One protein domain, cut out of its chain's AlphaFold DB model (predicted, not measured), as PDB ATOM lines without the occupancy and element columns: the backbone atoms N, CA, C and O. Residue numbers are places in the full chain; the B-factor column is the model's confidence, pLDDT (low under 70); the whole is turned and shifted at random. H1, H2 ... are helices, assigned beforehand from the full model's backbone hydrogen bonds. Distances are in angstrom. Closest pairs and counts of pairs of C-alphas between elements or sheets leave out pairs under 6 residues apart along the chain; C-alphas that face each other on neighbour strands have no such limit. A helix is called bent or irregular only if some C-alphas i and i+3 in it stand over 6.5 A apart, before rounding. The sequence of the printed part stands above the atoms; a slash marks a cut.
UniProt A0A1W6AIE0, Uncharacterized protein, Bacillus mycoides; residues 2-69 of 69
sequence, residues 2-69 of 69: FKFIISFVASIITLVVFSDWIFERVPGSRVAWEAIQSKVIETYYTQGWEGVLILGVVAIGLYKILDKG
ATOM      1  N   PHE A   2     170.326 159.010 133.177       61.94
ATOM      2  CA  PHE A   2     169.315 158.779 134.226       61.94
ATOM      3  C   PHE A   2     169.780 159.129 135.655       61.94
ATOM      4  O   PHE A   2     169.120 159.888 136.354       61.94
ATOM      5  N   LYS A   3     170.980 158.679 136.056       67.06
ATOM      6  CA  LYS A   3     171.576 159.028 137.364       67.06
ATOM      7  C   LYS A   3     171.811 160.537 137.543       67.06
ATOM      8  O   LYS A   3     171.667 161.049 138.644       67.06
ATOM      9  N   PHE A   4     172.141 161.242 136.460       65.69
ATOM     10  CA  PHE A   4     172.410 162.683 136.478       65.69
ATOM     11  C   PHE A   4     171.116 163.480 136.671       65.69
ATOM     12  O   PHE A   4     171.055 164.360 137.523       65.69
ATOM     13  N   ILE A   5     170.054 163.089 135.957       70.88
ATOM     14  CA  ILE A   5     168.712 163.671 136.095       70.88
ATOM     15  C   ILE A   5     168.200 163.481 137.527       70.88
ATOM     16  O   ILE A   5     167.757 164.445 138.138       70.88
ATOM     17  N   ILE A   6     168.337 162.280 138.101       73.12
ATOM     18  CA  ILE A   6     167.927 162.022 139.491       73.12
ATOM     19  C   ILE A   6     168.732 162.870 140.476       73.12
ATOM     20  O   ILE A   6     168.142 163.450 141.381       73.12
ATOM     21  N   SER A   7     170.053 162.991 140.299       63.62
ATOM     22  CA  SER A   7     170.875 163.826 141.188       63.62
ATOM     23  C   SER A   7     170.492 165.306 141.116       63.62
ATOM     24  O   SER A   7     170.416 165.977 142.141       63.62
ATOM     25  N   PHE A   8     170.170 165.795 139.916       72.06
ATOM     26  CA  PHE A   8     169.747 167.169 139.698       72.06
ATOM     27  C   PHE A   8     168.374 167.427 140.324       72.06
ATOM     28  O   PHE A   8     168.213 168.371 141.093       72.06
ATOM     29  N   VAL A   9     167.409 166.533 140.100       73.25
ATOM     30  CA  VAL A   9     166.077 166.615 140.713       73.25
ATOM     31  C   VAL A   9     166.166 166.529 142.240       73.25
ATOM     32  O   VAL A   9     165.568 167.352 142.924       73.25
ATOM     33  N   ALA A  10     166.963 165.610 142.791       73.25
ATOM     34  CA  ALA A  10     167.178 165.503 144.233       73.25
ATOM     35  C   ALA A  10     167.823 166.768 144.821       73.25
ATOM     36  O   ALA A  10     167.447 167.190 145.913       73.25
ATOM     37  N   SER A  11     168.745 167.407 144.093       73.31
ATOM     38  CA  SER A  11     169.341 168.678 144.514       73.31
ATOM     39  C   SER A  11     168.311 169.807 144.544       73.31
ATOM     40  O   SER A  11     168.248 170.523 145.538       73.31
ATOM     41  N   ILE A  12     167.435 169.901 143.534       76.69
ATOM     42  CA  ILE A  12     166.340 170.881 143.503       76.69
ATOM     43  C   ILE A  12     165.374 170.627 144.658       76.69
ATOM     44  O   ILE A  12     165.042 171.558 145.379       76.69
ATOM     45  N   ILE A  13     164.961 169.374 144.873       73.12
ATOM     46  CA  ILE A  13     164.061 169.013 145.976       73.12
ATOM     47  C   ILE A  13     164.696 169.377 147.314       73.12
ATOM     48  O   ILE A  13     164.034 169.977 148.148       73.12
ATOM     49  N   THR A  14     165.978 169.071 147.510       73.88
ATOM     50  CA  THR A  14     166.692 169.438 148.739       73.88
ATOM     51  C   THR A  14     166.697 170.955 148.918       73.88
ATOM     52  O   THR A  14     166.372 171.446 149.991       73.88
ATOM     53  N   LEU A  15     166.984 171.714 147.863       76.56
ATOM     54  CA  LEU A  15     167.028 173.175 147.908       76.56
ATOM     55  C   LEU A  15     165.647 173.793 148.196       76.56
ATOM     56  O   LEU A  15     165.555 174.755 148.950       76.56
ATOM     57  N   VAL A  16     164.575 173.202 147.661       76.06
ATOM     58  CA  VAL A  16     163.186 173.612 147.923       76.06
ATOM     59  C   VAL A  16     162.746 173.231 149.339       76.06
ATOM     60  O   VAL A  16     162.178 174.061 150.039       76.06
ATOM     61  N   VAL A  17     163.032 172.012 149.797       76.12
ATOM     62  CA  VAL A  17     162.658 171.536 151.143       76.12
ATOM     63  C   VAL A  17     163.407 172.301 152.235       76.12
ATOM     64  O   VAL A  17     162.836 172.602 153.275       76.12
ATOM     65  N   PHE A  18     164.669 172.660 151.997       75.88
ATOM     66  CA  PHE A  18     165.460 173.474 152.921       75.88
ATOM     67  C   PHE A  18     165.288 174.984 152.706       75.88
ATOM     68  O   PHE A  18     165.965 175.767 153.375       75.88
ATOM     69  N   SER A  19     164.397 175.414 151.807       75.56
ATOM     70  CA  SER A  19     164.208 176.838 151.512       75.56
ATOM     71  C   SER A  19     163.785 177.625 152.752       75.56
ATOM     72  O   SER A  19     164.375 178.665 153.023       75.56
ATOM     73  N   ASP A  20     162.889 177.078 153.579       76.94
ATOM     74  CA  ASP A  20     162.452 177.705 154.833       76.94
ATOM     75  C   ASP A  20     163.622 177.952 155.799       76.94
ATOM     76  O   ASP A  20     163.764 179.042 156.349       76.94
ATOM     77  N   TRP A  21     164.537 176.986 155.926       79.69
ATOM     78  CA  TRP A  21     165.748 177.128 156.742       79.69
ATOM     79  C   TRP A  21     166.699 178.211 156.205       79.69
ATOM     80  O   TRP A  21     167.331 178.931 156.983       79.69
ATOM     81  N   ILE A  22     166.806 178.346 154.877       74.62
ATOM     82  CA  ILE A  22     167.588 179.412 154.228       74.62
ATOM     83  C   ILE A  22     166.917 180.769 154.463       74.62
ATOM     84  O   ILE A  22     167.602 181.741 154.788       74.62
ATOM     85  N   PHE A  23     165.591 180.831 154.347       80.56
ATOM     86  CA  PHE A  23     164.810 182.047 154.543       80.56
ATOM     87  C   PHE A  23     164.893 182.579 155.972       80.56
ATOM     88  O   PHE A  23     164.956 183.793 156.162       80.56
ATOM     89  N   GLU A  24     164.969 181.695 156.965       80.31
ATOM     90  CA  GLU A  24     165.192 182.076 158.363       80.31
ATOM     91  C   GLU A  24     166.599 182.629 158.623       80.31
ATOM     92  O   GLU A  24     166.772 183.531 159.443       80.31
ATOM     93  N   ARG A  25     167.623 182.104 157.939       81.06
ATOM     94  CA  ARG A  25     169.029 182.497 158.153       81.06
ATOM     95  C   ARG A  25     169.477 183.694 157.324       81.06
ATOM     96  O   ARG A  25     170.433 184.362 157.718       81.06
ATOM     97  N   VAL A  26     168.834 183.957 156.190       78.12
ATOM     98  CA  VAL A  26     169.224 185.027 155.265       78.12
ATOM     99  C   VAL A  26     168.073 186.026 155.123       78.12
ATOM    100  O   VAL A  26     167.147 185.784 154.344       78.12
ATOM    101  N   PRO A  27     168.103 187.167 155.836       76.75
ATOM    102  CA  PRO A  27     167.047 188.168 155.732       76.75
ATOM    103  C   PRO A  27     166.931 188.695 154.292       76.75
ATOM    104  O   PRO A  27     167.928 188.997 153.642       76.75
ATOM    105  N   GLY A  28     165.701 188.769 153.775       77.44
ATOM    106  CA  GLY A  28     165.403 189.213 152.404       77.44
ATOM    107  C   GLY A  28     165.449 188.119 151.327       77.44
ATOM    108  O   GLY A  28     164.946 188.333 150.223       77.44
ATOM    109  N   SER A  29     165.959 186.923 151.637       80.44
ATOM    110  CA  SER A  29     166.057 185.819 150.665       80.44
ATOM    111  C   SER A  29     164.700 185.284 150.200       80.44
ATOM    112  O   SER A  29     164.568 184.925 149.034       80.44
ATOM    113  N   ARG A  30     163.668 185.311 151.055       81.12
ATOM    114  CA  ARG A  30     162.298 184.921 150.681       81.12
ATOM    115  C   ARG A  30     161.704 185.831 149.605       81.12
ATOM    116  O   ARG A  30     161.160 185.351 148.619       81.12
ATOM    117  N   VAL A  31     161.868 187.146 149.762       83.25
ATOM    118  CA  VAL A  31     161.382 188.139 148.788       83.25
ATOM    119  C   VAL A  31     162.134 187.997 147.464       83.25
ATOM    120  O   VAL A  31     161.526 188.022 146.397       83.25
ATOM    121  N   ALA A  32     163.452 187.791 147.527       80.88
ATOM    122  CA  ALA A  32     164.260 187.528 146.341       80.88
ATOM    123  C   ALA A  32     163.841 186.226 145.638       80.88
ATOM    124  O   ALA A  32     163.733 186.199 144.414       80.88
ATOM    125  N   TRP A  33     163.554 185.168 146.398       82.69
ATOM    126  CA  TRP A  33     163.086 183.890 145.869       82.69
ATOM    127  C   TRP A  33     161.749 184.024 145.140       82.69
ATOM    128  O   TRP A  33     161.634 183.601 143.992       82.69
ATOM    129  N   GLU A  34     160.760 184.664 145.765       85.44
ATOM    130  CA  GLU A  34     159.441 184.887 145.162       85.44
ATOM    131  C   GLU A  34     159.539 185.752 143.893       85.44
ATOM    132  O   GLU A  34     158.909 185.442 142.879       85.44
ATOM    133  N   ALA A  35     160.388 186.787 143.902       85.00
ATOM    134  CA  ALA A  35     160.630 187.630 142.734       85.00
ATOM    135  C   ALA A  35     161.277 186.852 141.574       85.00
ATOM    136  O   ALA A  35     160.845 186.976 140.426       85.00
ATOM    137  N   ILE A  36     162.283 186.017 141.866       84.44
ATOM    138  CA  ILE A  36     162.946 185.170 140.865       84.44
ATOM    139  C   ILE A  36     161.961 184.140 140.314       84.44
ATOM    140  O   ILE A  36     161.853 183.989 139.097       84.44
ATOM    141  N   GLN A  37     161.206 183.467 141.184       85.56
ATOM    142  CA  GLN A  37     160.219 182.471 140.781       85.56
ATOM    143  C   GLN A  37     159.160 183.093 139.863       85.56
ATOM    144  O   GLN A  37     158.878 182.543 138.799       85.56
ATOM    145  N   SER A  38     158.636 184.268 140.221       89.50
ATOM    146  CA  SER A  38     157.684 185.014 139.392       89.50
ATOM    147  C   SER A  38     158.264 185.339 138.011       89.50
ATOM    148  O   SER A  38     157.639 185.041 136.992       89.50
ATOM    149  N   LYS A  39     159.502 185.850 137.947       85.44
ATOM    150  CA  LYS A  39     160.149 186.222 136.677       85.44
ATOM    151  C   LYS A  39     160.460 185.023 135.783       85.44
ATOM    152  O   LYS A  39     160.308 185.109 134.563       85.44
ATOM    153  N   VAL A  40     160.880 183.902 136.370       86.88
ATOM    154  CA  VAL A  40     161.129 182.650 135.640       86.88
ATOM    155  C   VAL A  40     159.826 182.109 135.058       86.88
ATOM    156  O   VAL A  40     159.798 181.745 133.886       86.88
ATOM    157  N   ILE A  41     158.745 182.108 135.842       89.44
ATOM    158  CA  ILE A  41     157.422 181.663 135.390       89.44
ATOM    159  C   ILE A  41     156.901 182.566 134.264       89.44
ATOM    160  O   ILE A  41     156.497 182.066 133.217       89.44
ATOM    161  N   GLU A  42     156.956 183.886 134.438       90.31
ATOM    162  CA  GLU A  42     156.552 184.864 133.420       90.31
ATOM    163  C   GLU A  42     157.323 184.659 132.108       90.31
ATOM    164  O   GLU A  42     156.743 184.621 131.020       90.31
ATOM    165  N   THR A  43     158.638 184.469 132.204       89.25
ATOM    166  CA  THR A  43     159.496 184.275 131.030       89.25
ATOM    167  C   THR A  43     159.224 182.938 130.358       89.25
ATOM    168  O   THR A  43     159.170 182.864 129.133       89.25
ATOM    169  N   TYR A  44     158.972 181.890 131.139       87.38
ATOM    170  CA  TYR A  44     158.566 180.600 130.601       87.38
ATOM    171  C   TYR A  44     157.247 180.696 129.824       87.38
ATOM    172  O   TYR A  44     157.147 180.175 128.717       87.38
ATOM    173  N   TYR A  45     156.248 181.400 130.362       90.31
ATOM    174  CA  TYR A  45     154.956 181.551 129.689       90.31
ATOM    175  C   TYR A  45     155.016 182.424 128.431       90.31
ATOM    176  O   TYR A  45     154.239 182.202 127.507       90.31
ATOM    177  N   THR A  46     155.916 183.408 128.382       92.50
ATOM    178  CA  THR A  46     156.010 184.358 127.261       92.50
ATOM    179  C   THR A  46     156.982 183.915 126.168       92.50
ATOM    180  O   THR A  46     156.719 184.141 124.991       92.50
ATOM    181  N   GLN A  47     158.102 183.298 126.545       88.56
ATOM    182  CA  GLN A  47     159.237 182.998 125.661       88.56
ATOM    183  C   GLN A  47     159.631 181.512 125.677       88.56
ATOM    184  O   GLN A  47     160.576 181.111 124.998       88.56
ATOM    185  N   GLY A  48     158.935 180.678 126.453       87.94
ATOM    186  CA  GLY A  48     159.246 179.259 126.585       87.94
ATOM    187  C   GLY A  48     160.579 178.995 127.292       87.94
ATOM    188  O   GLY A  48     161.135 179.835 128.002       87.94
ATOM    189  N   TRP A  49     161.111 177.789 127.094       87.12
ATOM    190  CA  TRP A  49     162.376 177.363 127.702       87.12
ATOM    191  C   TRP A  49     163.589 178.166 127.220       87.12
ATOM    192  O   TRP A  49     164.537 178.340 127.983       87.12
ATOM    193  N   GLU A  50     163.561 178.688 125.994       86.62
ATOM    194  CA  GLU A  50     164.654 179.496 125.440       86.62
ATOM    195  C   GLU A  50     164.852 180.795 126.234       86.62
ATOM    196  O   GLU A  50     165.976 181.112 126.625       86.62
ATOM    197  N   GLY A  51     163.762 181.495 126.570       82.44
ATOM    198  CA  GLY A  51     163.825 182.700 127.401       82.44
ATOM    199  C   GLY A  51     164.341 182.424 128.816       82.44
ATOM    200  O   GLY A  51     165.148 183.187 129.350       82.44
ATOM    201  N   VAL A  52     163.946 181.293 129.414       87.25
ATOM    202  CA  VAL A  52     164.440 180.875 130.740       87.25
ATOM    203  C   VAL A  52     165.947 180.600 130.710       87.25
ATOM    204  O   VAL A  52     166.667 181.001 131.627       87.25
ATOM    205  N   LEU A  53     166.447 179.962 129.648       85.69
ATOM    206  CA  LEU A  53     167.879 179.713 129.470       85.69
ATOM    207  C   LEU A  53     168.668 181.020 129.328       85.69
ATOM    208  O   LEU A  53     169.707 181.172 129.972       85.69
ATOM    209  N   ILE A  54     168.161 181.979 128.546       87.38
ATOM    210  CA  ILE A  54     168.779 183.305 128.400       87.38
ATOM    211  C   ILE A  54     168.829 184.023 129.751       87.38
ATOM    212  O   ILE A  54     169.886 184.530 130.130       87.38
ATOM    213  N   LEU A  55     167.733 184.009 130.516       86.88
ATOM    214  CA  LEU A  55     167.703 184.564 131.872       86.88
ATOM    215  C   LEU A  55     168.773 183.943 132.776       86.88
ATOM    216  O   LEU A  55     169.469 184.665 133.490       86.88
ATOM    217  N   GLY A  56     168.943 182.621 132.719       85.50
ATOM    218  CA  GLY A  56     169.980 181.918 133.474       85.50
ATOM    219  C   GLY A  56     171.396 182.357 133.090       85.50
ATOM    220  O   GLY A  56     172.225 182.614 133.964       85.50
ATOM    221  N   VAL A  57     171.670 182.508 131.790       85.88
ATOM    222  CA  VAL A  57     172.967 183.004 131.294       85.88
ATOM    223  C   VAL A  57     173.226 184.437 131.758       85.88
ATOM    224  O   VAL A  57     174.330 184.733 132.217       85.88
ATOM    225  N   VAL A  58     172.219 185.315 131.698       86.19
ATOM    226  CA  VAL A  58     172.321 186.700 132.184       86.19
ATOM    227  C   VAL A  58     172.603 186.732 133.687       86.19
ATOM    228  O   VAL A  58     173.503 187.452 134.116       86.19
ATOM    229  N   ALA A  59     171.912 185.911 134.483       84.06
ATOM    230  CA  ALA A  59     172.137 185.821 135.926       84.06
ATOM    231  C   ALA A  59     173.574 185.377 136.265       84.06
ATOM    232  O   ALA A  59     174.228 185.990 137.110       84.06
ATOM    233  N   ILE A  60     174.105 184.368 135.565       84.00
ATOM    234  CA  ILE A  60     175.501 183.922 135.724       84.00
ATOM    235  C   ILE A  60     176.483 185.015 135.285       84.00
ATOM    236  O   ILE A  60     177.514 185.216 135.931       84.00
ATOM    237  N   GLY A  61     176.179 185.714 134.189       82.75
ATOM    238  CA  GLY A  61     176.984 186.827 133.689       82.75
ATOM    239  C   GLY A  61     177.107 187.949 134.717       82.75
ATOM    240  O   GLY A  61     178.217 188.377 135.020       82.75
ATOM    241  N   LEU A  62     175.984 188.360 135.311       84.38
ATOM    242  CA  LEU A  62     175.950 189.368 136.373       84.38
ATOM    243  C   LEU A  62     176.699 188.908 137.625       84.38
ATOM    244  O   LEU A  62     177.502 189.672 138.156       84.38
ATOM    245  N   TYR A  63     176.506 187.658 138.060       81.81
ATOM    246  CA  TYR A  63     177.237 187.103 139.202       81.81
ATOM    247  C   TYR A  63     178.755 187.179 138.994       81.81
ATOM    248  O   TYR A  63     179.472 187.662 139.863       81.81
ATOM    249  N   LYS A  64     179.248 186.790 137.812       80.44
ATOM    250  CA  LYS A  64     180.683 186.852 137.486       80.44
ATOM    251  C   LYS A  64     181.248 188.271 137.419       80.44
ATOM    252  O   LYS A  64     182.451 188.434 137.594       80.44
ATOM    253  N   ILE A  65     180.421 189.264 137.098       83.12
ATOM    254  CA  ILE A  65     180.832 190.674 137.092       83.12
ATOM    255  C   ILE A  65     180.923 191.194 138.528       83.12
ATOM    256  O   ILE A  65     181.902 191.849 138.862       83.12
ATOM    257  N   LEU A  66     179.945 190.861 139.376       76.56
ATOM    258  CA  LEU A  66     179.921 191.269 140.783       76.56
ATOM    259  C   LEU A  66     181.008 190.583 141.623       76.56
ATOM    260  O   LEU A  66     181.560 191.211 142.511       76.56
ATOM    261  N   ASP A  67     181.345 189.326 141.324       72.75
ATOM    262  CA  ASP A  67     182.411 188.568 142.006       72.75
ATOM    263  C   ASP A  67     183.829 189.051 141.636       72.75
ATOM    264  O   ASP A  67     184.795 188.801 142.350       72.75
ATOM    265  N   LYS A  68     183.967 189.757 140.508       57.97
ATOM    266  CA  LYS A  68     185.228 190.378 140.066       57.97
ATOM    267  C   LYS A  68     185.322 191.875 140.381       57.97
ATOM    268  O   LYS A  68     186.318 192.487 139.992       57.97
ATOM    269  N   GLY A  69     184.288 192.451 140.996       47.88
ATOM    270  CA  GLY A  69     184.186 193.870 141.351       47.88
ATOM    271  C   GLY A  69     184.668 194.174 142.758       47.88
ATOM    272  O   GLY A  69     184.555 193.287 143.629       47.88
TER     273      GLY A  69
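AT A GLANCE: This is residues 2 to 69 of the 69 residues of an uncharacterized protein of Bacillus mycoides (UniProt A0A1W6AIE0). An open zigzag of helices: H1 sticks out as an arm, short H2 follows, and the chain folds back into long H3, whose arms H3a and H3b make a corner, residues 57 to 69 sticking out. The printed part has 68 residues with three named helices, in the order H1, H2, H3, and no named strand; the class is all helix, and the whole is loose, with a radius of gyration of the C-alphas of 14.2 A, spanning 38 by 31 by 26 A.

IN THESE COORDINATES: Find C-alpha 2 at (169.315, 158.779, 134.226); H1 runs 22.2 A to residue 17. H2 is residues 19 to 25. H3, residues 29 to 66, was assigned as one helix by its hydrogen bonds but is bent, C-alphas 46 and 49 being 9.5 A apart: H3a is residues 29 to 46, 25.5 A; H3b is residues 49 to 66, 25.9 A, with C-alpha 66 at (179.921, 191.269, 140.783).

HOW THE PARTS SIT: H1 and H2 meet only through their link; H1 is apart from H3a and H3b. H2 and H3a only just touch, only at the corner, with 3 pairs of C-alphas within 8 A, closest Phe 23 and Arg 30, 5.4 A. H3a, with residues 40 to 44 alone, touches residues 51 to 55 of H3b, closest C-alphas Thr 43 and Gly 51, 5.9 A, at a steep tilt of 38 degrees, opposite ways. Every O i to N i+4 pair is within hydrogen-bond range in H1, H2, H3a and H3b.

THE WHOLE: The farthest C-alphas, Phe 2 and Gly 69, are 38.8 A apart. The printed part has no cut, and both links are tight. Look for pLDDT under 70 at residues 2 to 4, 7 and 68 to 69.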